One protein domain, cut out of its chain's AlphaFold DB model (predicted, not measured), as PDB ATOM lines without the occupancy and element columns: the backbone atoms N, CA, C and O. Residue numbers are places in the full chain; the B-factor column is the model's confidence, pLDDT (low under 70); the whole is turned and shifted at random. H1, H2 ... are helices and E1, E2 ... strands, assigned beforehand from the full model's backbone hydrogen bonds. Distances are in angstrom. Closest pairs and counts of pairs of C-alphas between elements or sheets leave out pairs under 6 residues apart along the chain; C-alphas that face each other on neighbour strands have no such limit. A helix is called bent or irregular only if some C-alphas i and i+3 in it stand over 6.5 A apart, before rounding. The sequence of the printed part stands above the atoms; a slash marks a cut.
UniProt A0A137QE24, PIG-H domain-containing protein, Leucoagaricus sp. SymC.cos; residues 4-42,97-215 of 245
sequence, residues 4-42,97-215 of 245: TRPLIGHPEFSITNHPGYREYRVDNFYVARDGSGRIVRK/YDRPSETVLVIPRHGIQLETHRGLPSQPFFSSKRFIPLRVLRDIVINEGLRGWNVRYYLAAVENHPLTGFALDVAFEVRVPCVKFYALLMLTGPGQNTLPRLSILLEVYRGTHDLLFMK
ATOM      1  N   THR A   4      16.542  10.773 142.944       90.44
ATOM      2  CA  THR A   4      16.615   9.365 143.340       90.44
ATOM      3  C   THR A   4      15.441   8.584 142.760       90.44
ATOM      4  O   THR A   4      14.344   9.105 142.549       90.44
ATOM      5  N   ARG A   5      15.686   7.306 142.461       87.62
ATOM      6  CA  ARG A   5      14.669   6.338 142.035       87.62
ATOM      7  C   ARG A   5      14.627   5.226 143.076       87.62
ATOM      8  O   ARG A   5      15.354   4.247 142.930       87.62
ATOM      9  N   PRO A   6      13.872   5.415 144.166       78.00
ATOM     10  CA  PRO A   6      13.931   4.513 145.316       78.00
ATOM     11  C   PRO A   6      13.308   3.143 145.017       78.00
ATOM     12  O   PRO A   6      13.701   2.141 145.602       78.00
ATOM     13  N   LEU A   7      12.354   3.093 144.086       84.69
ATOM     14  CA  LEU A   7      11.583   1.900 143.769       84.69
ATOM     15  C   LEU A   7      12.162   1.196 142.535       84.69
ATOM     16  O   LEU A   7      11.983   1.632 141.395       84.69
ATOM     17  N   ILE A   8      12.856   0.079 142.773       85.69
ATOM     18  CA  ILE A   8      13.340  -0.816 141.716       85.69
ATOM     19  C   ILE A   8      12.126  -1.348 140.942       85.69
ATOM     20  O   ILE A   8      11.180  -1.857 141.534       85.69
ATOM     21  N   GLY A   9      12.144  -1.218 139.613       84.75
ATOM     22  CA  GLY A   9      11.044  -1.661 138.745       84.75
ATOM     23  C   GLY A   9       9.971  -0.606 138.452       84.75
ATOM     24  O   GLY A   9       9.090  -0.883 137.642       84.75
ATOM     25  N   HIS A  10      10.080   0.600 139.022       85.62
ATOM     26  CA  HIS A  10       9.153   1.714 138.783       85.62
ATOM     27  C   HIS A  10       9.867   2.917 138.140       85.62
ATOM     28  O   HIS A  10      10.070   3.942 138.794       85.62
ATOM     29  N   PRO A  11      10.295   2.821 136.863       87.25
ATOM     30  CA  PRO A  11      10.982   3.916 136.169       87.25
ATOM     31  C   PRO A  11      10.125   5.182 136.006       87.25
ATOM     32  O   PRO A  11      10.673   6.246 135.724       87.25
ATOM     33  N   GLU A  12       8.806   5.063 136.155       88.25
ATOM     34  CA  GLU A  12       7.839   6.159 136.172       88.25
ATOM     35  C   GLU A  12       7.924   7.058 137.407       88.25
ATOM     36  O   GLU A  12       7.447   8.190 137.364       88.25
ATOM     37  N   PHE A  13       8.490   6.562 138.506       92.19
ATOM     38  CA  PHE A  13       8.513   7.271 139.773       92.19
ATOM     39  C   PHE A  13       9.888   7.868 140.039       92.19
ATOM     40  O   PHE A  13      10.924   7.213 139.893       92.19
ATOM     41  N   SER A  14       9.902   9.124 140.467       93.88
ATOM     42  CA  SER A  14      11.128   9.784 140.889       93.88
ATOM     43  C   SER A  14      10.893  10.686 142.086       93.88
ATOM     44  O   SER A  14       9.827  11.288 142.227       93.88
ATOM     45  N   ILE A  15      11.913  10.767 142.935       96.12
ATOM     46  CA  ILE A  15      11.940  11.664 144.081       96.12
ATOM     47  C   ILE A  15      13.042  12.691 143.858       96.12
ATOM     48  O   ILE A  15      14.195  12.332 143.597       96.12
ATOM     49  N   THR A  16      12.696  13.966 144.006       96.81
ATOM     50  CA  THR A  16      13.666  15.062 144.019       96.81
ATOM     51  C   THR A  16      13.703  15.668 145.415       96.81
ATOM     52  O   THR A  16      12.688  16.126 145.942       96.81
ATOM     53  N   ASN A  17      14.878  15.660 146.043       96.44
ATOM     54  CA  ASN A  17      15.069  16.254 147.365       96.44
ATOM     55  C   ASN A  17      15.631  17.673 147.231       96.44
ATOM     56  O   ASN A  17      16.675  17.870 146.604       96.44
ATOM     57  N   HIS A  18      14.971  18.642 147.867       95.62
ATOM     58  CA  HIS A  18      15.402  20.037 147.935       95.62
ATOM     59  C   HIS A  18      15.568  20.487 149.397       95.62
ATOM     60  O   HIS A  18      14.930  19.921 150.286       95.62
ATOM     61  N   PRO A  19      16.382  21.527 149.680       93.31
ATOM     62  CA  PRO A  19      16.633  22.036 151.038       93.31
ATOM     63  C   PRO A  19      15.436  22.779 151.676       93.31
ATOM     64  O   PRO A  19      15.611  23.695 152.471       93.31
ATOM     65  N   GLY A  20      14.208  22.404 151.332       93.94
ATOM     66  CA  GLY A  20      12.985  23.050 151.815       93.94
ATOM     67  C   GLY A  20      11.695  22.399 151.328       93.94
ATOM     68  O   GLY A  20      10.624  22.751 151.802       93.94
ATOM     69  N   TYR A  21      11.779  21.445 150.402       96.44
ATOM     70  CA  TYR A  21      10.646  20.638 149.977       96.44
ATOM     71  C   TYR A  21      11.129  19.302 149.416       96.44
ATOM     72  O   TYR A  21      12.304  19.134 149.075       96.44
ATOM     73  N   ARG A  22      10.211  18.350 149.298       97.31
ATOM     74  CA  ARG A  22      10.444  17.095 148.590       97.31
ATOM     75  C   ARG A  22       9.407  16.937 147.493       97.31
ATOM     76  O   ARG A  22       8.217  17.102 147.735       97.31
ATOM     77  N   GLU A  23       9.876  16.640 146.293       97.19
ATOM     78  CA  GLU A  23       9.033  16.393 145.133       97.19
ATOM     79  C   GLU A  23       8.884  14.887 144.921       97.19
ATOM     80  O   GLU A  23       9.875  14.168 144.782       97.19
ATOM     81  N   TYR A  24       7.640  14.432 144.858       95.88
ATOM     82  CA  TYR A  24       7.251  13.093 144.454       95.88
ATOM     83  C   TYR A  24       6.597  13.177 143.087       95.88
ATOM     84  O   TYR A  24       5.480  13.677 142.968       95.88
ATOM     85  N   ARG A  25       7.277  12.694 142.054       93.75
ATOM     86  CA  ARG A  25       6.799  12.791 140.676       93.75
ATOM     87  C   ARG A  25       6.519  11.415 140.098       93.75
ATOM     88  O   ARG A  25       7.377  10.533 140.141       93.75
ATOM     89  N   VAL A  26       5.334  11.266 139.516       91.75
ATOM     90  CA  VAL A  26       4.888  10.066 138.807       91.75
ATOM     91  C   VAL A  26       4.577  10.441 137.364       91.75
ATOM     92  O   VAL A  26       3.601  11.132 137.067       91.75
ATOM     93  N   ASP A  27       5.396   9.955 136.442       88.69
ATOM     94  CA  ASP A  27       5.164  10.130 135.016       88.69
ATOM     95  C   ASP A  27       4.316   8.971 134.465       88.69
ATOM     96  O   ASP A  27       4.638   7.797 134.626       88.69
ATOM     97  N   ASN A  28       3.234   9.256 133.743       80.25
ATOM     98  CA  ASN A  28       2.381   8.203 133.185       80.25
ATOM     99  C   ASN A  28       2.987   7.583 131.903       80.25
ATOM    100  O   ASN A  28       2.523   7.823 130.782       80.25
ATOM    101  N   PHE A  29       4.063   6.805 132.052       77.38
ATOM    102  CA  PHE A  29       4.671   6.023 130.973       77.38
ATOM    103  C   PHE A  29       4.096   4.604 130.908       77.38
ATOM    104  O   PHE A  29       3.787   3.984 131.921       77.38
ATOM    105  N   TYR A  30       4.001   4.054 129.696       73.69
ATOM    106  CA  TYR A  30       3.746   2.628 129.511       73.69
ATOM    107  C   TYR A  30       5.075   1.882 129.586       73.69
ATOM    108  O   TYR A  30       5.931   2.068 128.719       73.69
ATOM    109  N   VAL A  31       5.245   1.039 130.598       74.44
ATOM    110  CA  VAL A  31       6.360   0.091 130.663       74.44
ATOM    111  C   VAL A  31       6.014  -1.138 129.816       74.44
ATOM    112  O   VAL A  31       4.848  -1.534 129.714       74.44
ATOM    113  N   ALA A  32       7.009  -1.701 129.137       73.50
ATOM    114  CA  ALA A  32       6.863  -2.902 128.333       73.50
ATOM    115  C   ALA A  32       6.403  -4.074 129.210       73.50
ATOM    116  O   ALA A  32       6.865  -4.255 130.334       73.50
ATOM    117  N   ARG A  33       5.462  -4.868 128.687       70.50
ATOM    118  CA  ARG A  33       4.858  -6.005 129.407       70.50
ATOM    119  C   ARG A  33       5.791  -7.207 129.553       70.50
ATOM    120  O   ARG A  33       5.441  -8.157 130.239       70.50
ATOM    121  N   ASP A  34       6.943  -7.174 128.898       79.12
ATOM    122  CA  ASP A  34       7.963  -8.223 128.926       79.12
ATOM    123  C   ASP A  34       8.810  -8.203 130.212       79.12
ATOM    124  O   ASP A  34       9.759  -8.969 130.332       79.12
ATOM    125  N   GLY A  35       8.503  -7.312 131.164       76.50
ATOM    126  CA  GLY A  35       9.277  -7.152 132.395       76.50
ATOM    127  C   GLY A  35      10.638  -6.484 132.181       76.50
ATOM    128  O   GLY A  35      11.378  -6.299 133.141       76.50
ATOM    129  N   SER A  36      10.968  -6.056 130.956       79.81
ATOM    130  CA  SER A  36      12.261  -5.433 130.643       79.81
ATOM    131  C   SER A  36      12.446  -4.045 131.262       79.81
ATOM    132  O   SER A  36      13.524  -3.460 131.155       79.81
ATOM    133  N   GLY A  37      11.383  -3.459 131.823       76.81
ATOM    134  CA  GLY A  37      11.387  -2.075 132.292       76.81
ATOM    135  C   GLY A  37      11.496  -1.047 131.157       76.81
ATOM    136  O   GLY A  37      11.586   0.153 131.421       76.81
ATOM    137  N   ARG A  38      11.492  -1.475 129.883       79.69
ATOM    138  CA  ARG A  38      11.624  -0.557 128.746       79.69
ATOM    139  C   ARG A  38      10.372   0.295 128.608       79.69
ATOM    140  O   ARG A  38       9.255  -0.207 128.559       79.69
ATOM    141  N   ILE A  39      10.561   1.601 128.482       79.56
ATOM    142  CA  ILE A  39       9.464   2.536 128.240       79.56
ATOM    143  C   ILE A  39       8.980   2.361 126.794       79.56
ATOM    144  O   ILE A  39       9.697   2.678 125.841       79.56
ATOM    145  N   VAL A  40       7.746   1.885 126.617       76.19
ATOM    146  CA  VAL A  40       7.110   1.727 125.305       76.19
ATOM    147  C   VAL A  40       6.636   3.091 124.825       76.19
ATOM    148  O   VAL A  40       5.570   3.594 125.193       76.19
ATOM    149  N   ARG A  41       7.423   3.699 123.941       70.94
ATOM    150  CA  ARG A  41       6.973   4.852 123.161       70.94
ATOM    151  C   ARG A  41       6.031   4.330 122.073       70.94
ATOM    152  O   ARG A  41       6.482   3.863 121.038       70.94
ATOM    153  N   LYS A  42       4.714   4.403 122.308       59.81
ATOM    154  CA  LYS A  42       3.674   3.977 121.340       59.81
ATOM    155  C   LYS A  42       3.672   4.767 120.021       59.81
ATOM    156  O   LYS A  42       2.963   4.395 119.097       59.81
ATOM    157  N   TYR A  97      -2.046  10.808 124.251       52.78
ATOM    158  CA  TYR A  97      -0.830  11.610 124.477       52.78
ATOM    159  C   TYR A  97      -1.045  12.663 125.546       52.78
ATOM    160  O   TYR A  97      -0.072  13.310 125.927       52.78
ATOM    161  N   ASP A  98      -2.260  12.798 126.073       62.16
ATOM    162  CA  ASP A  98      -2.407  13.334 127.410       62.16
ATOM    163  C   ASP A  98      -1.743  12.333 128.367       62.16
ATOM    164  O   ASP A  98      -2.373  11.406 128.878       62.16
ATOM    165  N   ARG A  99      -0.412  12.424 128.483       70.69
ATOM    166  CA  ARG A  99       0.373  11.763 129.519       70.69
ATOM    167  C   ARG A  99       0.365  12.721 130.695       70.69
ATOM    168  O   ARG A  99       1.237  13.591 130.737       70.69
ATOM    169  N   PRO A 100      -0.595  12.602 131.625       80.44
ATOM    170  CA  PRO A 100      -0.519  13.386 132.828       80.44
ATOM    171  C   PRO A 100       0.755  12.977 133.569       80.44
ATOM    172  O   PRO A 100       0.947  11.788 133.836       80.44
ATOM    173  N   SER A 101       1.645  13.921 133.856       89.00
ATOM    174  CA  SER A 101       2.575  13.739 134.968       89.00
ATOM    175  C   SER A 101       1.929  14.351 136.198       89.00
ATOM    176  O   SER A 101       1.452  15.489 136.156       89.00
ATOM    177  N   GLU A 102       1.883  13.573 137.265       91.94
ATOM    178  CA  GLU A 102       1.310  13.975 138.541       91.94
ATOM    179  C   GLU A 102       2.462  14.145 139.527       91.94
ATOM    180  O   GLU A 102       3.340  13.283 139.632       91.94
ATOM    181  N   THR A 103       2.475  15.277 140.215       93.50
ATOM    182  CA  THR A 103       3.531  15.643 141.149       93.50
ATOM    183  C   THR A 103       2.913  16.062 142.473       93.50
ATOM    184  O   THR A 103       1.984  16.869 142.511       93.50
ATOM    185  N   VAL A 104       3.469  15.548 143.567       95.75
ATOM    186  CA  VAL A 104       3.188  16.000 144.929       95.75
ATOM    187  C   VAL A 104       4.442  16.634 145.498       95.75
ATOM    188  O   VAL A 104       5.461  15.981 145.711       95.75
ATOM    189  N   LEU A 105       4.360  17.934 145.730       97.12
ATOM    190  CA  LEU A 105       5.388  18.730 146.376       97.12
ATOM    191  C   LEU A 105       5.024  18.867 147.849       97.12
ATOM    192  O   LEU A 105       4.012  19.472 148.196       97.12
ATOM    193  N   VAL A 106       5.859  18.320 148.716       97.31
ATOM    194  CA  VAL A 106       5.679  18.395 150.164       97.31
ATOM    195  C   VAL A 106       6.577  19.497 150.688       97.31
ATOM    196  O   VAL A 106       7.801  19.390 150.587       97.31
ATOM    197  N   ILE A 107       5.978  20.557 151.227       97.12
ATOM    198  CA  ILE A 107       6.688  21.708 151.787       97.12
ATOM    199  C   ILE A 107       6.500  21.648 153.307       97.12
ATOM    200  O   ILE A 107       5.437  22.041 153.805       97.12
ATOM    201  N   PRO A 108       7.497  21.154 154.069       95.31
ATOM    202  CA  PRO A 108       7.383  21.022 155.515       95.31
ATOM    203  C   PRO A 108       6.899  22.323 156.163       95.31
ATOM    204  O   PRO A 108       7.312  23.418 155.767       95.31
ATOM    205  N   ARG A 109       6.008  22.199 157.155       93.38
ATOM    206  CA  ARG A 109       5.330  23.302 157.874       93.38
ATOM    207  C   ARG A 109       4.339  24.143 157.059       93.38
ATOM    208  O   ARG A 109       3.544  24.860 157.658       93.38
ATOM    209  N   HIS A 110       4.357  24.064 155.731       96.31
ATOM    210  CA  HIS A 110       3.498  24.884 154.874       96.31
ATOM    211  C   HIS A 110       2.320  24.087 154.322       96.31
ATOM    212  O   HIS A 110       1.211  24.614 154.289       96.31
ATOM    213  N   GLY A 111       2.537  22.827 153.939       96.56
ATOM    214  CA  GLY A 111       1.502  21.946 153.411       96.56
ATOM    215  C   GLY A 111       1.978  21.171 152.189       96.56
ATOM    216  O   GLY A 111       3.163  20.844 152.063       96.56
ATOM    217  N   ILE A 112       1.051  20.886 151.282       97.25
ATOM    218  CA  ILE A 112       1.321  20.126 150.060       97.25
ATOM    219  C   ILE A 112       0.838  20.889 148.831       97.25
ATOM    220  O   ILE A 112      -0.188  21.564 148.863       97.25
ATOM    221  N   GLN A 113       1.571  20.774 147.730       97.25
ATOM    222  CA  GLN A 113       1.165  21.280 146.428       97.25
ATOM    223  C   GLN A 113       1.013  20.117 145.458       97.25
ATOM    224  O   GLN A 113       1.936  19.334 145.244       97.25
ATOM    225  N   LEU A 114      -0.174  20.020 144.876       95.06
ATOM    226  CA  LEU A 114      -0.543  19.043 143.871       95.06
ATOM    227  C   LEU A 114      -0.380  19.699 142.505       95.06
ATOM    228  O   LEU A 114      -0.999  20.732 142.235       95.06
ATOM    229  N   GLU A 115       0.445  19.114 141.645       94.50
ATOM    230  CA  GLU A 115       0.593  19.559 140.265       94.50
ATOM    231  C   GLU A 115       0.220  18.442 139.296       94.50
ATOM    232  O   GLU A 115       0.633  17.292 139.433       94.50
ATOM    233  N   THR A 116      -0.562  18.787 138.279       91.81
ATOM    234  CA  THR A 116      -0.865  17.900 137.158       91.81
ATOM    235  C   THR A 116      -0.458  18.598 135.878       91.81
ATOM    236  O   THR A 116      -1.006  19.649 135.541       91.81
ATOM    237  N   HIS A 117       0.469  18.004 135.136       90.06
ATOM    238  CA  HIS A 117       0.862  18.492 133.820       90.06
ATOM    239  C   HIS A 117       0.270  17.602 132.746       90.06
ATOM    240  O   HIS A 117       0.429  16.391 132.803       90.06
ATOM    241  N   ARG A 118      -0.376  18.206 131.757       86.50
ATOM    242  CA  ARG A 118      -1.006  17.544 130.616       86.50
ATOM    243  C   ARG A 118      -0.360  18.018 129.323       86.50
ATOM    244  O   ARG A 118      -0.053  19.203 129.169       86.50
ATOM    245  N   GLY A 119      -0.167  17.104 128.380       80.88
ATOM    246  CA  GLY A 119       0.431  17.390 127.075       80.88
ATOM    247  C   GLY A 119       1.700  16.593 126.784       80.88
ATOM    248  O   GLY A 119       1.846  15.445 127.208       80.88
ATOM    249  N   LEU A 120       2.605  17.181 125.998       74.50
ATOM    250  CA  LEU A 120       3.807  16.485 125.546       74.50
ATOM    251  C   LEU A 120       4.838  16.366 126.681       74.50
ATOM    252  O   LEU A 120       5.020  17.317 127.436       74.50
ATOM    253  N   PRO A 121       5.598  15.254 126.758       69.62
ATOM    254  CA  PRO A 121       6.597  15.054 127.812       69.62
ATOM    255  C   PRO A 121       7.658  16.159 127.892       69.62
ATOM    256  O   PRO A 121       8.163  16.447 128.969       69.62
ATOM    257  N   SER A 122       8.015  16.755 126.751       74.75
ATOM    258  CA  SER A 122       8.987  17.849 126.668       74.75
ATOM    259  C   SER A 122       8.358  19.233 126.811       74.75
ATOM    260  O   SER A 122       9.077  20.196 127.052       74.75
ATOM    261  N   GLN A 123       7.042  19.351 126.620       78.75
ATOM    262  CA  GLN A 123       6.337  20.625 126.604       78.75
ATOM    263  C   GLN A 123       4.895  20.411 127.088       78.75
ATOM    264  O   GLN A 123       4.014  20.085 126.282       78.75
ATOM    265  N   PRO A 124       4.640  20.541 128.403       84.69
ATOM    266  CA  PRO A 124       3.286  20.448 128.924       84.69
ATOM    267  C   PRO A 124       2.470  21.629 128.394       84.69
ATOM    268  O   PRO A 124       2.907  22.776 128.461       84.69
ATOM    269  N   PHE A 125       1.292  21.346 127.846       85.50
ATOM    270  CA  PHE A 125       0.395  22.372 127.306       85.50
ATOM    271  C   PHE A 125      -0.504  22.962 128.384       85.50
ATOM    272  O   PHE A 125      -0.842  24.140 128.335       85.50
ATOM    273  N   PHE A 126      -0.877  22.142 129.366       88.25
ATOM    274  CA  PHE A 126      -1.708  22.560 130.480       88.25
ATOM    275  C   PHE A 126      -1.054  22.115 131.778       88.25
ATOM    276  O   PHE A 126      -0.603  20.975 131.898       88.25
ATOM    277  N   SER A 127      -1.019  23.003 132.758       92.56
ATOM    278  CA  SER A 127      -0.643  22.672 134.124       92.56
ATOM    279  C   SER A 127      -1.748  23.133 135.061       92.56
ATOM    280  O   SER A 127      -2.262  24.244 134.952       92.56
ATOM    281  N   SER A 128      -2.143  22.247 135.965       92.62
ATOM    282  CA  SER A 128      -3.017  22.569 137.085       92.62
ATOM    283  C   SER A 128      -2.182  22.485 138.345       92.62
ATOM    284  O   SER A 128      -1.493  21.486 138.545       92.62
ATOM    285  N   LYS A 129      -2.238  23.519 139.180       95.44
ATOM    286  CA  LYS A 129      -1.549  23.563 140.468       95.44
ATOM    287  C   LYS A 129      -2.562  23.870 141.552       95.44
ATOM    288  O   LYS A 129      -3.363  24.790 141.397       95.44
ATOM    289  N   ARG A 130      -2.513  23.116 142.642       95.31
ATOM    290  CA  ARG A 130      -3.358  23.335 143.810       95.31
ATOM    291  C   ARG A 130      -2.520  23.203 145.066       95.31
ATOM    292  O   ARG A 130      -1.887  22.176 145.272       95.31
ATOM    293  N   PHE A 131      -2.517  24.241 145.890       97.50
ATOM    294  CA  PHE A 131      -1.837  24.230 147.176       97.50
ATOM    295  C   PHE A 131      -2.845  24.003 148.299       97.50
ATOM    296  O   PHE A 131      -3.879  24.669 148.333       97.50
ATOM    297  N   ILE A 132      -2.516  23.088 149.204       97.00
ATOM    298  CA  ILE A 132      -3.305  22.733 150.380       97.00
ATOM    299  C   ILE A 132      -2.478  23.107 151.615       97.00
ATOM    300  O   ILE A 132      -1.498  22.418 151.930       97.00
ATOM    301  N   PRO A 133      -2.822  24.210 152.304       97.50
ATOM    302  CA  PRO A 133      -2.109  24.641 153.497       97.50
ATOM    303  C   PRO A 133      -2.194  23.614 154.630       97.50
ATOM    304  O   PRO A 133      -3.250  23.044 154.894       97.50
ATOM    305  N   LEU A 134      -1.115  23.470 155.400       96.50
ATOM    306  CA  LEU A 134      -1.052  22.544 156.537       96.50
ATOM    307  C   LEU A 134      -2.131  22.825 157.597       96.50
ATOM    308  O   LEU A 134      -2.597  21.912 158.257       96.50
ATOM    309  N   ARG A 135      -2.562  24.087 157.743       96.38
ATOM    310  CA  ARG A 135      -3.607  24.482 158.708       96.38
ATOM    311  C   ARG A 135      -4.981  23.890 158.396       96.38
ATOM    312  O   ARG A 135      -5.778  23.711 159.310       96.38
ATOM    313  N   VAL A 136      -5.271  23.659 157.116       96.69
ATOM    314  CA  VAL A 136      -6.536  23.052 156.677       96.69
ATOM    315  C   VAL A 136      -6.378  21.560 156.414       96.69
ATOM    316  O   VAL A 136      -7.363  20.834 156.485       96.69
ATOM    317  N   LEU A 137      -5.153  21.094 156.157       96.88
ATOM    318  CA  LEU A 137      -4.838  19.686 155.965       96.88
ATOM    319  C   LEU A 137      -4.984  18.923 157.285       96.88
ATOM    320  O   LEU A 137      -4.229  19.137 158.230       96.88
ATOM    321  N   ARG A 138      -5.955  18.015 157.339       96.19
ATOM    322  CA  ARG A 138      -6.180  17.136 158.485       96.19
ATOM    323  C   ARG A 138      -5.318  15.887 158.398       96.19
ATOM    324  O   ARG A 138      -4.691  15.516 159.379       96.19
ATOM    325  N   ASP A 139      -5.347  15.234 157.241       96.12
ATOM    326  CA  ASP A 139      -4.665  13.965 157.010       96.12
ATOM    327  C   ASP A 139      -4.488  13.711 155.505       96.12
ATOM    328  O   ASP A 139      -5.061  14.409 154.663       96.12
ATOM    329  N   ILE A 140      -3.710  12.694 155.164       95.50
ATOM    330  CA  ILE A 140      -3.571  12.157 153.816       95.50
ATOM    331  C   ILE A 140      -3.990  10.697 153.873       95.50
ATOM    332  O   ILE A 140      -3.548   9.953 154.731       95.50
ATOM    333  N   VAL A 141      -4.829  10.258 152.946       95.75
ATOM    334  CA  VAL A 141      -5.342   8.888 152.920       95.75
ATOM    335  C   VAL A 141      -5.134   8.266 151.550       95.75
ATOM    336  O   VAL A 141      -5.212   8.935 150.517       95.75
ATOM    337  N   ILE A 142      -4.891   6.960 151.530       94.31
ATOM    338  CA  ILE A 142      -5.023   6.157 150.316       94.31
ATOM    339  C   ILE A 142      -6.437   5.599 150.334       94.31
ATOM    340  O   ILE A 142      -6.781   4.845 151.242       94.31
ATOM    341  N   ASN A 143      -7.246   5.963 149.344       92.12
ATOM    342  CA  ASN A 143      -8.595   5.434 149.221       92.12
ATOM    343  C   ASN A 143      -8.755   4.574 147.968       92.12
ATOM    344  O   ASN A 143      -8.107   4.790 146.940       92.12
ATOM    345  N   GLU A 144      -9.657   3.605 148.071       89.56
ATOM    346  CA  GLU A 144     -10.120   2.782 146.965       89.56
ATOM    347  C   GLU A 144     -11.467   3.329 146.473       89.56
ATOM    348  O   GLU A 144     -12.403   3.520 147.246       89.56
ATOM    349  N   GLY A 145     -11.570   3.621 145.180       86.31
ATOM    350  CA  GLY A 145     -12.786   4.123 144.549       86.31
ATOM    351  C   GLY A 145     -13.238   3.248 143.396       86.31
ATOM    352  O   GLY A 145     -12.428   2.733 142.624       86.31
ATOM    353  N   LEU A 146     -14.554   3.145 143.234       84.75
ATOM    354  CA  LEU A 146     -15.180   2.490 142.092       84.75
ATOM    355  C   LEU A 146     -15.551   3.534 141.037       84.75
ATOM    356  O   LEU A 146     -16.286   4.483 141.309       84.75
ATOM    357  N   ARG A 147     -15.070   3.349 139.803       77.00
ATOM    358  CA  ARG A 147     -15.517   4.131 138.639       77.00
ATOM    359  C   ARG A 147     -16.065   3.192 137.573       77.00
ATOM    360  O   ARG A 147     -15.310   2.605 136.787       77.00
ATOM    361  N   GLY A 148     -17.389   3.046 137.567       84.38
ATOM    362  CA  GLY A 148     -18.055   1.955 136.860       84.38
ATOM    363  C   GLY A 148     -17.634   0.622 137.479       84.38
ATOM    364  O   GLY A 148     -17.749   0.445 138.684       84.38
ATOM    365  N   TRP A 149     -17.067  -0.270 136.669       77.88
ATOM    366  CA  TRP A 149     -16.590  -1.592 137.098       77.88
ATOM    367  C   TRP A 149     -15.091  -1.648 137.427       77.88
ATOM    368  O   TRP A 149     -14.538  -2.729 137.597       77.88
ATOM    369  N   ASN A 150     -14.405  -0.501 137.474       67.81
ATOM    370  CA  ASN A 150     -12.971  -0.460 137.756       67.81
ATOM    371  C   ASN A 150     -12.720   0.026 139.175       67.81
ATOM    372  O   ASN A 150     -13.134   1.133 139.529       67.81
ATOM    373  N   VAL A 151     -11.955  -0.769 139.915       79.56
ATOM    374  CA  VAL A 151     -11.321  -0.366 141.166       79.56
ATOM    375  C   VAL A 151     -10.135   0.548 140.853       79.56
ATOM    376  O   VAL A 151      -9.310   0.238 139.986       79.56
ATOM    377  N   ARG A 152     -10.057   1.695 141.529       83.38
ATOM    378  CA  ARG A 152      -8.965   2.669 141.413       83.38
ATOM    379  C   ARG A 152      -8.466   3.046 142.796       83.38
ATOM    380  O   ARG A 152      -9.259   3.424 143.644       83.38
ATOM    381  N   TYR A 153      -7.153   3.023 142.983       87.88
ATOM    382  CA  TYR A 153      -6.515   3.571 144.175       87.88
ATOM    383  C   TYR A 153      -6.094   5.006 143.903       87.88
ATOM    384  O   TYR A 153      -5.542   5.302 142.836       87.88
ATOM    385  N   TYR A 154      -6.359   5.890 144.852       89.00
ATOM    386  CA  TYR A 154      -5.966   7.285 144.761       89.00
ATOM    387  C   TYR A 154      -5.476   7.797 146.109       89.00
ATOM    388  O   TYR A 154      -5.975   7.404 147.163       89.00
ATOM    389  N   LEU A 155      -4.478   8.674 146.063       92.94
ATOM    390  CA  LEU A 155      -4.047   9.435 147.228       92.94
ATOM    391  C   LEU A 155      -4.941  10.665 147.333       92.94
ATOM    392  O   LEU A 155      -5.130  11.369 146.334       92.94
ATOM    393  N   ALA A 156      -5.474  10.928 148.517       94.44
ATOM    394  CA  ALA A 156      -6.289  12.096 148.771       94.44
ATOM    395  C   ALA A 156      -5.856  12.822 150.039       94.44
ATOM    396  O   ALA A 156      -5.533  12.202 151.047       94.44
ATOM    397  N   ALA A 157      -5.875  14.144 149.979       95.81
ATOM    398  CA  ALA A 157      -5.737  15.018 151.122       95.81
ATOM    399  C   ALA A 157      -7.122  15.268 151.725       95.81
ATOM    400  O   ALA A 157      -8.068  15.613 151.013       95.81
ATOM    401  N   VAL A 158      -7.246  15.064 153.030       96.88
ATOM    402  CA  VAL A 158      -8.457  15.370 153.785       96.88
ATOM    403  C   VAL A 158      -8.303  16.778 154.338       96.88
ATOM    404  O   VAL A 158      -7.430  17.037 155.165       96.88
ATOM    405  N   GLU A 159      -9.152  17.688 153.884       96.56
ATOM    406  CA  GLU A 159      -9.190  19.073 154.342       96.56
ATOM    407  C   GLU A 159     -10.311  19.267 155.364       96.56
ATOM    408  O   GLU A 159     -11.405  18.722 155.209       96.56
ATOM    409  N   ASN A 160     -10.075  20.090 156.384       96.19
ATOM    410  CA  ASN A 160     -11.129  20.606 157.251       96.19
ATOM    411  C   ASN A 160     -11.873  21.720 156.510       96.19
ATOM    412  O   ASN A 160     -11.309  22.783 156.244       96.19
ATOM    413  N   HIS A 161     -13.146  21.490 156.194       95.62
ATOM    414  CA  HIS A 161     -13.970  22.453 155.469       95.62
ATOM    415  C   HIS A 161     -15.065  23.010 156.393       95.62
ATOM    416  O   HIS A 161     -15.795  22.224 157.002       95.62
ATOM    417  N   PRO A 162     -15.237  24.342 156.499       94.12
ATOM    418  CA  PRO A 162     -16.088  24.950 157.524       94.12
ATOM    419  C   PRO A 162     -17.575  24.593 157.389       94.12
ATOM    420  O   PRO A 162     -18.284  24.571 158.387       94.12
ATOM    421  N   LEU A 163     -18.052  24.305 156.171       95.75
ATOM    422  CA  LEU A 163     -19.474  24.028 155.914       95.75
ATOM    423  C   LEU A 163     -19.822  22.536 155.936       95.75
ATOM    424  O   LEU A 163     -20.926  22.168 156.318       95.75
ATOM    425  N   THR A 164     -18.904  21.679 155.491       94.44
ATOM    426  CA  THR A 164     -19.154  20.239 155.279       94.44
ATOM    427  C   THR A 164     -18.453  19.369 156.320       94.44
ATOM    428  O   THR A 164     -18.574  18.148 156.290       94.44
ATOM    429  N   GLY A 165     -17.685  19.979 157.228       94.56
ATOM    430  CA  GLY A 165     -16.787  19.307 158.163       94.56
ATOM    431  C   GLY A 165     -15.480  18.893 157.493       94.56
ATOM    432  O   GLY A 165     -14.402  19.251 157.961       94.56
ATOM    433  N   PHE A 166     -15.567  18.198 156.359       95.12
ATOM    434  CA  PHE A 166     -14.404  17.784 155.582       95.12
ATOM    435  C   PHE A 166     -14.617  17.933 154.072       95.12
ATOM    436  O   PHE A 166     -15.748  17.899 153.576       95.12
ATOM    437  N   ALA A 167     -13.516  18.102 153.350       95.25
ATOM    438  CA  ALA A 167     -13.435  18.017 151.897       95.25
ATOM    439  C   ALA A 167     -12.299  17.060 151.515       95.25
ATOM    440  O   ALA A 167     -11.335  16.896 152.263       95.25
ATOM    441  N   LEU A 168     -12.441  16.381 150.378       94.06
ATOM    442  CA  LEU A 168     -11.468  15.403 149.903       94.06
ATOM    443  C   LEU A 168     -10.851  15.883 148.595       94.06
ATOM    444  O   LEU A 168     -11.544  15.996 147.582       94.06
ATOM    445  N   ASP A 169      -9.541  16.081 148.612       92.19
ATOM    446  CA  ASP A 169      -8.777  16.523 147.459       92.19
ATOM    447  C   ASP A 169      -7.893  15.420 146.912       92.19
ATOM    448  O   ASP A 169      -6.942  14.974 147.546       92.19
ATOM    449  N   VAL A 170      -8.196  14.979 145.696       87.31
ATOM    450  CA  VAL A 170      -7.495  13.862 145.065       87.31
ATOM    451  C   VAL A 170      -6.197  14.344 144.408       87.31
ATOM    452  O   VAL A 170      -6.224  15.189 143.516       87.31
ATOM    453  N   ALA A 171      -5.071  13.772 144.838       78.38
ATOM    454  CA  ALA A 171      -3.718  14.096 144.385       78.38
ATOM    455  C   ALA A 171      -3.240  13.236 143.207       78.38
ATOM    456  O   ALA A 171      -2.609  13.751 142.288       78.38
ATOM    457  N   PHE A 172      -3.559  11.940 143.226       76.75
ATOM    458  CA  PHE A 172      -3.181  10.991 142.176       76.75
ATOM    459  C   PHE A 172      -4.405  10.201 141.730       76.75
ATOM    460  O   PHE A 172      -4.915   9.388 142.503       76.75
ATOM    461  N   GLU A 173      -4.870  10.381 140.491       69.06
ATOM    462  CA  GLU A 173      -5.909   9.510 139.931       69.06
ATOM    463  C   GLU A 173      -5.234   8.415 139.099       69.06
ATOM    464  O   GLU A 173      -4.909   8.597 137.922       69.06
ATOM    465  N   VAL A 174      -5.072   7.215 139.669       63.97
ATOM    466  CA  VAL A 174      -4.606   6.068 138.883       63.97
ATOM    467  C   VAL A 174      -5.702   5.641 137.908       63.97
ATOM    468  O   VAL A 174      -6.609   4.865 138.216       63.97
ATOM    469  N   ARG A 175      -5.630   6.165 136.681       59.66
ATOM    470  CA  ARG A 175      -6.524   5.764 135.596       59.66
ATOM    471  C   ARG A 175      -6.091   4.417 135.038       59.66
ATOM    472  O   ARG A 175      -5.139   4.329 134.267       59.66
ATOM    473  N   VAL A 176      -6.853   3.378 135.357       55.47
ATOM    474  CA  VAL A 176      -6.828   2.129 134.592       55.47
ATOM    475  C   VAL A 176      -7.648   2.357 133.313       55.47
ATOM    476  O   VAL A 176      -8.828   2.722 133.413       55.47
ATOM    477  N   PRO A 177      -7.067   2.220 132.106       52.03
ATOM    478  CA  PRO A 177      -7.817   2.375 130.869       52.03
ATOM    479  C   PRO A 177      -8.828   1.229 130.713       52.03
ATOM    480  O   PRO A 177      -8.497   0.134 130.265       52.03
ATOM    481  N   CYS A 178     -10.086   1.510 131.044       52.66
ATOM    482  CA  CYS A 178     -11.251   0.775 130.559       52.66
ATOM    483  C   CYS A 178     -11.477   1.278 129.126       52.66
ATOM    484  O   CYS A 178     -11.551   2.484 128.930       52.66
ATOM    485  N   VAL A 179     -11.327   0.496 128.058       46.56
ATOM    486  CA  VAL A 179     -12.446  -0.218 127.409       46.56
ATOM    487  C   VAL A 179     -11.939  -1.402 126.560       46.56
ATOM    488  O   VAL A 179     -12.713  -2.265 126.170       46.56
ATOM    489  N   LYS A 180     -10.627  -1.548 126.330       49.16
ATOM    490  CA  LYS A 180     -10.086  -2.752 125.660       49.16
ATOM    491  C   LYS A 180      -9.825  -3.913 126.617       49.16
ATOM    492  O   LYS A 180      -9.404  -4.972 126.171       49.16
ATOM    493  N   PHE A 181     -10.068  -3.715 127.915       49.53
ATOM    494  CA  PHE A 181      -9.748  -4.707 128.931       49.53
ATOM    495  C   PHE A 181     -10.607  -5.954 128.756       49.53
ATOM    496  O   PHE A 181     -10.018  -6.991 128.590       49.53
ATOM    497  N   TYR A 182     -11.933  -5.906 128.612       50.81
ATOM    498  CA  TYR A 182     -12.718  -7.150 128.495       50.81
ATOM    499  C   TYR A 182     -12.445  -7.969 127.219       50.81
ATOM    500  O   TYR A 182     -12.323  -9.187 127.301       50.81
ATOM    501  N   ALA A 183     -12.251  -7.329 126.060       50.00
ATOM    502  CA  ALA A 183     -11.900  -8.050 124.830       50.00
ATOM    503  C   ALA A 183     -10.471  -8.628 124.868       50.00
ATOM    504  O   ALA A 183     -10.222  -9.690 124.308       50.00
ATOM    505  N   LEU A 184      -9.534  -7.953 125.548       50.38
ATOM    506  CA  LEU A 184      -8.164  -8.437 125.713       50.38
ATOM    507  C   LEU A 184      -8.027  -9.401 126.904       50.38
ATOM    508  O   LEU A 184      -7.244 -10.321 126.814       50.38
ATOM    509  N   LEU A 185      -8.798  -9.255 127.981       48.34
ATOM    510  CA  LEU A 185      -8.805 -10.120 129.172       48.34
ATOM    511  C   LEU A 185      -9.419 -11.486 128.857       48.34
ATOM    512  O   LEU A 185      -9.025 -12.483 129.448       48.34
ATOM    513  N   MET A 186     -10.330 -11.540 127.879       55.66
ATOM    514  CA  MET A 186     -10.792 -12.800 127.294       55.66
ATOM    515  C   MET A 186      -9.716 -13.483 126.425       55.66
ATOM    516  O   MET A 186      -9.807 -14.682 126.197       55.66
ATOM    517  N   LEU A 187      -8.695 -12.756 125.942       52.78
ATOM    518  CA  LEU A 187      -7.650 -13.278 125.038       52.78
ATOM    519  C   LEU A 187      -6.261 -13.416 125.685       52.78
ATOM    520  O   LEU A 187      -5.427 -14.180 125.209       52.78
ATOM    521  N   THR A 188      -5.983 -12.682 126.756       44.84
ATOM    522  CA  THR A 188      -4.713 -12.668 127.482       44.84
ATOM    523  C   THR A 188      -5.033 -12.965 128.938       44.84
ATOM    524  O   THR A 188      -5.687 -12.154 129.589       44.84
ATOM    525  N   GLY A 189      -4.637 -14.153 129.399       43.88
ATOM    526  CA  GLY A 189      -5.084 -14.754 130.655       43.88
ATOM    527  C   GLY A 189      -4.889 -13.916 131.934       43.88
ATOM    528  O   GLY A 189      -4.194 -12.895 131.943       43.88
ATOM    529  N   PRO A 190      -5.506 -14.363 133.043       42.25
ATOM    530  CA  PRO A 190      -5.498 -13.672 134.326       42.25
ATOM    531  C   PRO A 190      -4.107 -13.780 134.958       42.25
ATOM    532  O   PRO A 190      -3.742 -14.828 135.478       42.25
ATOM    533  N   GLY A 191      -3.294 -12.727 134.902       41.91
ATOM    534  CA  GLY A 191      -1.977 -12.825 135.539       41.91
ATOM    535  C   GLY A 191      -1.084 -11.598 135.556       41.91
ATOM    536  O   GLY A 191       0.046 -11.711 136.013       41.91
ATOM    537  N   GLN A 192      -1.522 -10.431 135.080       42.50
ATOM    538  CA  GLN A 192      -0.664  -9.245 135.122       42.50
ATOM    539  C   GLN A 192      -1.226  -8.196 136.068       42.50
ATOM    540  O   GLN A 192      -2.309  -7.660 135.840       42.50
ATOM    541  N   ASN A 193      -0.443  -7.943 137.121       42.97
ATOM    542  CA  ASN A 193      -0.617  -6.934 138.156       42.97
ATOM    543  C   ASN A 193      -1.231  -5.656 137.577       42.97
ATOM    544  O   ASN A 193      -0.547  -4.840 136.964       42.97
ATOM    545  N   THR A 194      -2.533  -5.484 137.786       47.31
ATOM    546  CA  THR A 194      -3.274  -4.242 137.522       47.31
ATOM    547  C   THR A 194      -3.009  -3.186 138.595       47.31
ATOM    548  O   THR A 194      -3.429  -2.039 138.447       47.31
ATOM    549  N   LEU A 195      -2.252  -3.550 139.638       53.19
ATOM    550  CA  LEU A 195      -1.925  -2.729 140.801       53.19
ATOM    551  C   LEU A 195      -0.446  -2.293 140.899       53.19
ATOM    552  O   LEU A 195       0.049  -2.148 142.015       53.19
ATOM    553  N   PRO A 196       0.302  -2.029 139.803       56.78
ATOM    554  CA  PRO A 196       1.718  -1.675 139.912       56.78
ATOM    555  C   PRO A 196       1.928  -0.307 140.579       56.78
ATOM    556  O   PRO A 196       3.051   0.066 140.870       56.78
ATOM    557  N   ARG A 197       0.864   0.460 140.842       76.81
ATOM    558  CA  ARG A 197       0.966   1.787 141.461       76.81
ATOM    559  C   ARG A 197       0.721   1.814 142.960       76.81
ATOM    560  O   ARG A 197       0.932   2.865 143.552       76.81
ATOM    561  N   LEU A 198       0.307   0.711 143.589       85.81
ATOM    562  CA  LEU A 198       0.073   0.729 145.036       85.81
ATOM    563  C   LEU A 198       1.383   0.922 145.814       85.81
ATOM    564  O   LEU A 198       1.404   1.684 146.772       85.81
ATOM    565  N   SER A 199       2.484   0.309 145.364       89.81
ATOM    566  CA  SER A 199       3.826   0.523 145.928       89.81
ATOM    567  C   SER A 199       4.245   1.994 145.859       89.81
ATOM    568  O   SER A 199       4.692   2.552 146.855       89.81
ATOM    569  N   ILE A 200       4.029   2.638 144.707       91.00
ATOM    570  CA  ILE A 200       4.292   4.068 144.511       91.00
ATOM    571  C   ILE A 200       3.416   4.905 145.448       91.00
ATOM    572  O   ILE A 200       3.928   5.778 146.137       91.00
ATOM    573  N   LEU A 201       2.109   4.631 145.515       92.12
ATOM    574  CA  LEU A 201       1.190   5.362 146.394       92.12
ATOM    575  C   LEU A 201       1.580   5.226 147.869       92.12
ATOM    576  O   LEU A 201       1.558   6.222 148.582       92.12
ATOM    577  N   LEU A 202       1.967   4.027 148.313       93.69
ATOM    578  CA  LEU A 202       2.438   3.782 149.677       93.69
ATOM    579  C   LEU A 202       3.730   4.540 149.981       93.69
ATOM    580  O   LEU A 202       3.858   5.100 151.066       93.69
ATOM    581  N   GLU A 203       4.663   4.584 149.033       95.00
ATOM    582  CA  GLU A 203       5.921   5.318 149.182       95.00
ATOM    583  C   GLU A 203       5.684   6.830 149.272       95.00
ATOM    584  O   GLU A 203       6.229   7.502 150.150       95.00
ATOM    585  N   VAL A 204       4.817   7.371 148.407       94.69
ATOM    586  CA  VAL A 204       4.442   8.789 148.456       94.69
ATOM    587  C   VAL A 204       3.676   9.109 149.736       94.69
ATOM    588  O   VAL A 204       3.960  10.125 150.364       94.69
ATOM    589  N   TYR A 205       2.745   8.245 150.149       95.56
ATOM    590  CA  TYR A 205       1.992   8.397 151.393       95.56
ATOM    591  C   TYR A 205       2.922   8.450 152.604       95.56
ATOM    592  O   TYR A 205       2.917   9.456 153.309       95.56
ATOM    593  N   ARG A 206       3.761   7.425 152.801       95.88
ATOM    594  CA  ARG A 206       4.710   7.354 153.926       95.88
ATOM    595  C   ARG A 206       5.618   8.568 153.936       95.88
ATOM    596  O   ARG A 206       5.660   9.307 154.907       95.88
ATOM    597  N   GLY A 207       6.257   8.841 152.804       95.12
ATOM    598  CA  GLY A 207       7.195   9.942 152.711       95.12
ATOM    599  C   GLY A 207       6.556  11.324 152.904       95.12
ATOM    600  O   GLY A 207       7.200  12.214 153.456       95.12
ATOM    601  N   THR A 208       5.298  11.512 152.494       95.25
ATOM    602  CA  THR A 208       4.566  12.761 152.744       95.25
ATOM    603  C   THR A 208       4.137  12.868 154.203       95.25
ATOM    604  O   THR A 208       4.350  13.908 154.821       95.25
ATOM    605  N   HIS A 209       3.573  11.796 154.759       95.50
ATOM    606  CA  HIS A 209       3.139  11.729 156.149       95.50
ATOM    607  C   HIS A 209       4.315  11.994 157.102       95.50
ATOM    608  O   HIS A 209       4.224  12.857 157.973       95.50
ATOM    609  N   ASP A 210       5.459  11.349 156.868       94.94
ATOM    610  CA  ASP A 210       6.657  11.512 157.691       94.94
ATOM    611  C   ASP A 210       7.146  12.969 157.704       94.94
ATOM    612  O   ASP A 210       7.464  13.526 158.754       94.94
ATOM    613  N   LEU A 211       7.161  13.629 156.541       94.50
ATOM    614  CA  LEU A 211       7.619  15.016 156.420       94.50
ATOM    615  C   LEU A 211       6.666  16.040 157.043       94.50
ATOM    616  O   LEU A 211       7.122  17.100 157.479       94.50
ATOM    617  N   LEU A 212       5.361  15.769 157.029       94.25
ATOM    618  CA  LEU A 212       4.358  16.692 157.555       94.25
ATOM    619  C   LEU A 212       4.165  16.542 159.062       94.25
ATOM    620  O   LEU A 212       3.996  17.557 159.739       94.25
ATOM    621  N   PHE A 213       4.209  15.312 159.582       90.12
ATOM    622  CA  PHE A 213       3.794  15.023 160.955       90.12
ATOM    623  C   PHE A 213       4.951  14.712 161.915       90.12
ATOM    624  O   PHE A 213       4.859  15.096 163.078       90.12
ATOM    625  N   MET A 214       6.078  14.132 161.474       82.56
ATOM    626  CA  MET A 214       7.127  13.712 162.429       82.56
ATOM    627  C   MET A 214       7.938  14.855 163.047       82.56
ATOM    628  O   MET A 214       8.557  14.672 164.090       82.56
ATOM    629  N   LYS A 215       7.967  16.053 162.446       65.00
ATOM    630  CA  LYS A 215       8.804  17.140 162.983       65.00
ATOM    631  C   LYS A 215       8.198  17.844 164.206       65.00
ATOM    632  O   LYS A 215       8.933  18.504 164.934       65.00
TER     633      LYS A 215
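This is residues 4 to 42 and 97 to 215 of the 245 residues of the protein "PIG-H domain-containing protein" of Leucoagaricus sp. SymC.cos (UniProt A0A137QE24). A five-stranded, strongly twisted sheet, E1 to E5, is covered on one face by a three-stranded sheet, E6 to E8, and by the long last helix H2. The two sheets are only partly face to face, a loose sandwich, and H2 packs between them on one side, running along strands of both. Residues 179 to 191, of which 181 to 185 belong to H1, stick out from this body. The 158 printed residues have eight named strands followed by two named helices; both sheets are antiparallel, in the orders E1 E2 E3 E4 E5 and E6 E7 E8, and the class is mixed, helices and strands. The whole is compact, with a radius of gyration of the C-alphas of 16.8 A and spans of 51 by 35 by 31 A.

E1, residues 13 to 18, and E2, residues 21 to 27, form a hairpin, with N 14 and O 25 2.9 A apart. E3, residues 101 to 107, is the antiparallel neighbour of E2, with N 24 and O 104 2.8 A apart. E3, E4, residues 111 to 120, and E5, residues 123 to 133, form a meander, each strand the antiparallel neighbour of the one before; N 103 and O 115 are 2.8 A apart, and N 114 and O 130 2.8 A. After E5, which bends by 66 degrees at residue 126, E6, residues 137 to 147, E7, residues 150 to 161, and E8, residues 165 to 173, form a second meander; N 141 and O 156 are 2.8 A apart, and N 157 and O 169 2.8 A. The sheets make a sandwich, two sheets face to face, with strands at 23 degrees; the closest C-alphas of E4 and E8, Leu 114 and Ala 171, are 5.9 A apart. H1, residues 181 to 185, is apart from H2, residues 198 to 215. H2 makes two layers with each sheet, a helix on one face: it lies over E2 and E3 at a height of 9.7 A, and over E6 and E7 at 9.8 A. Its closest C-alphas to E3 are Thr 208 and Val 106, 6.3 A; to E7, Leu 201 and Leu 155, 6.7 A. Every O i to N i+4 pair is within hydrogen-bond range in H1, and 13 of 14 in H2.

E1 begins at C-alpha 13 (8.513, 7.271, 139.773). E4 and E5 are each 28.5 A long, E6 25.6 A, E7 29.0 A and E8 23.4 A. H2, 25.8 A long, ends at C-alpha 215 (8.804, 17.140, 162.983); it is irregular, with C-alphas 212 and 215 7.0 A apart.

The C-alphas farthest apart, Leu 187 and Lys 215, are 51.3 A apart. Residues 43 to 96 are not printed; C-alphas 42 and 97 are 9.4 A apart across this cut. The link H1 to H2 is long. Mean pLDDT of the printed part is 82.6; 30 residues are under 70, among them 173 to 196.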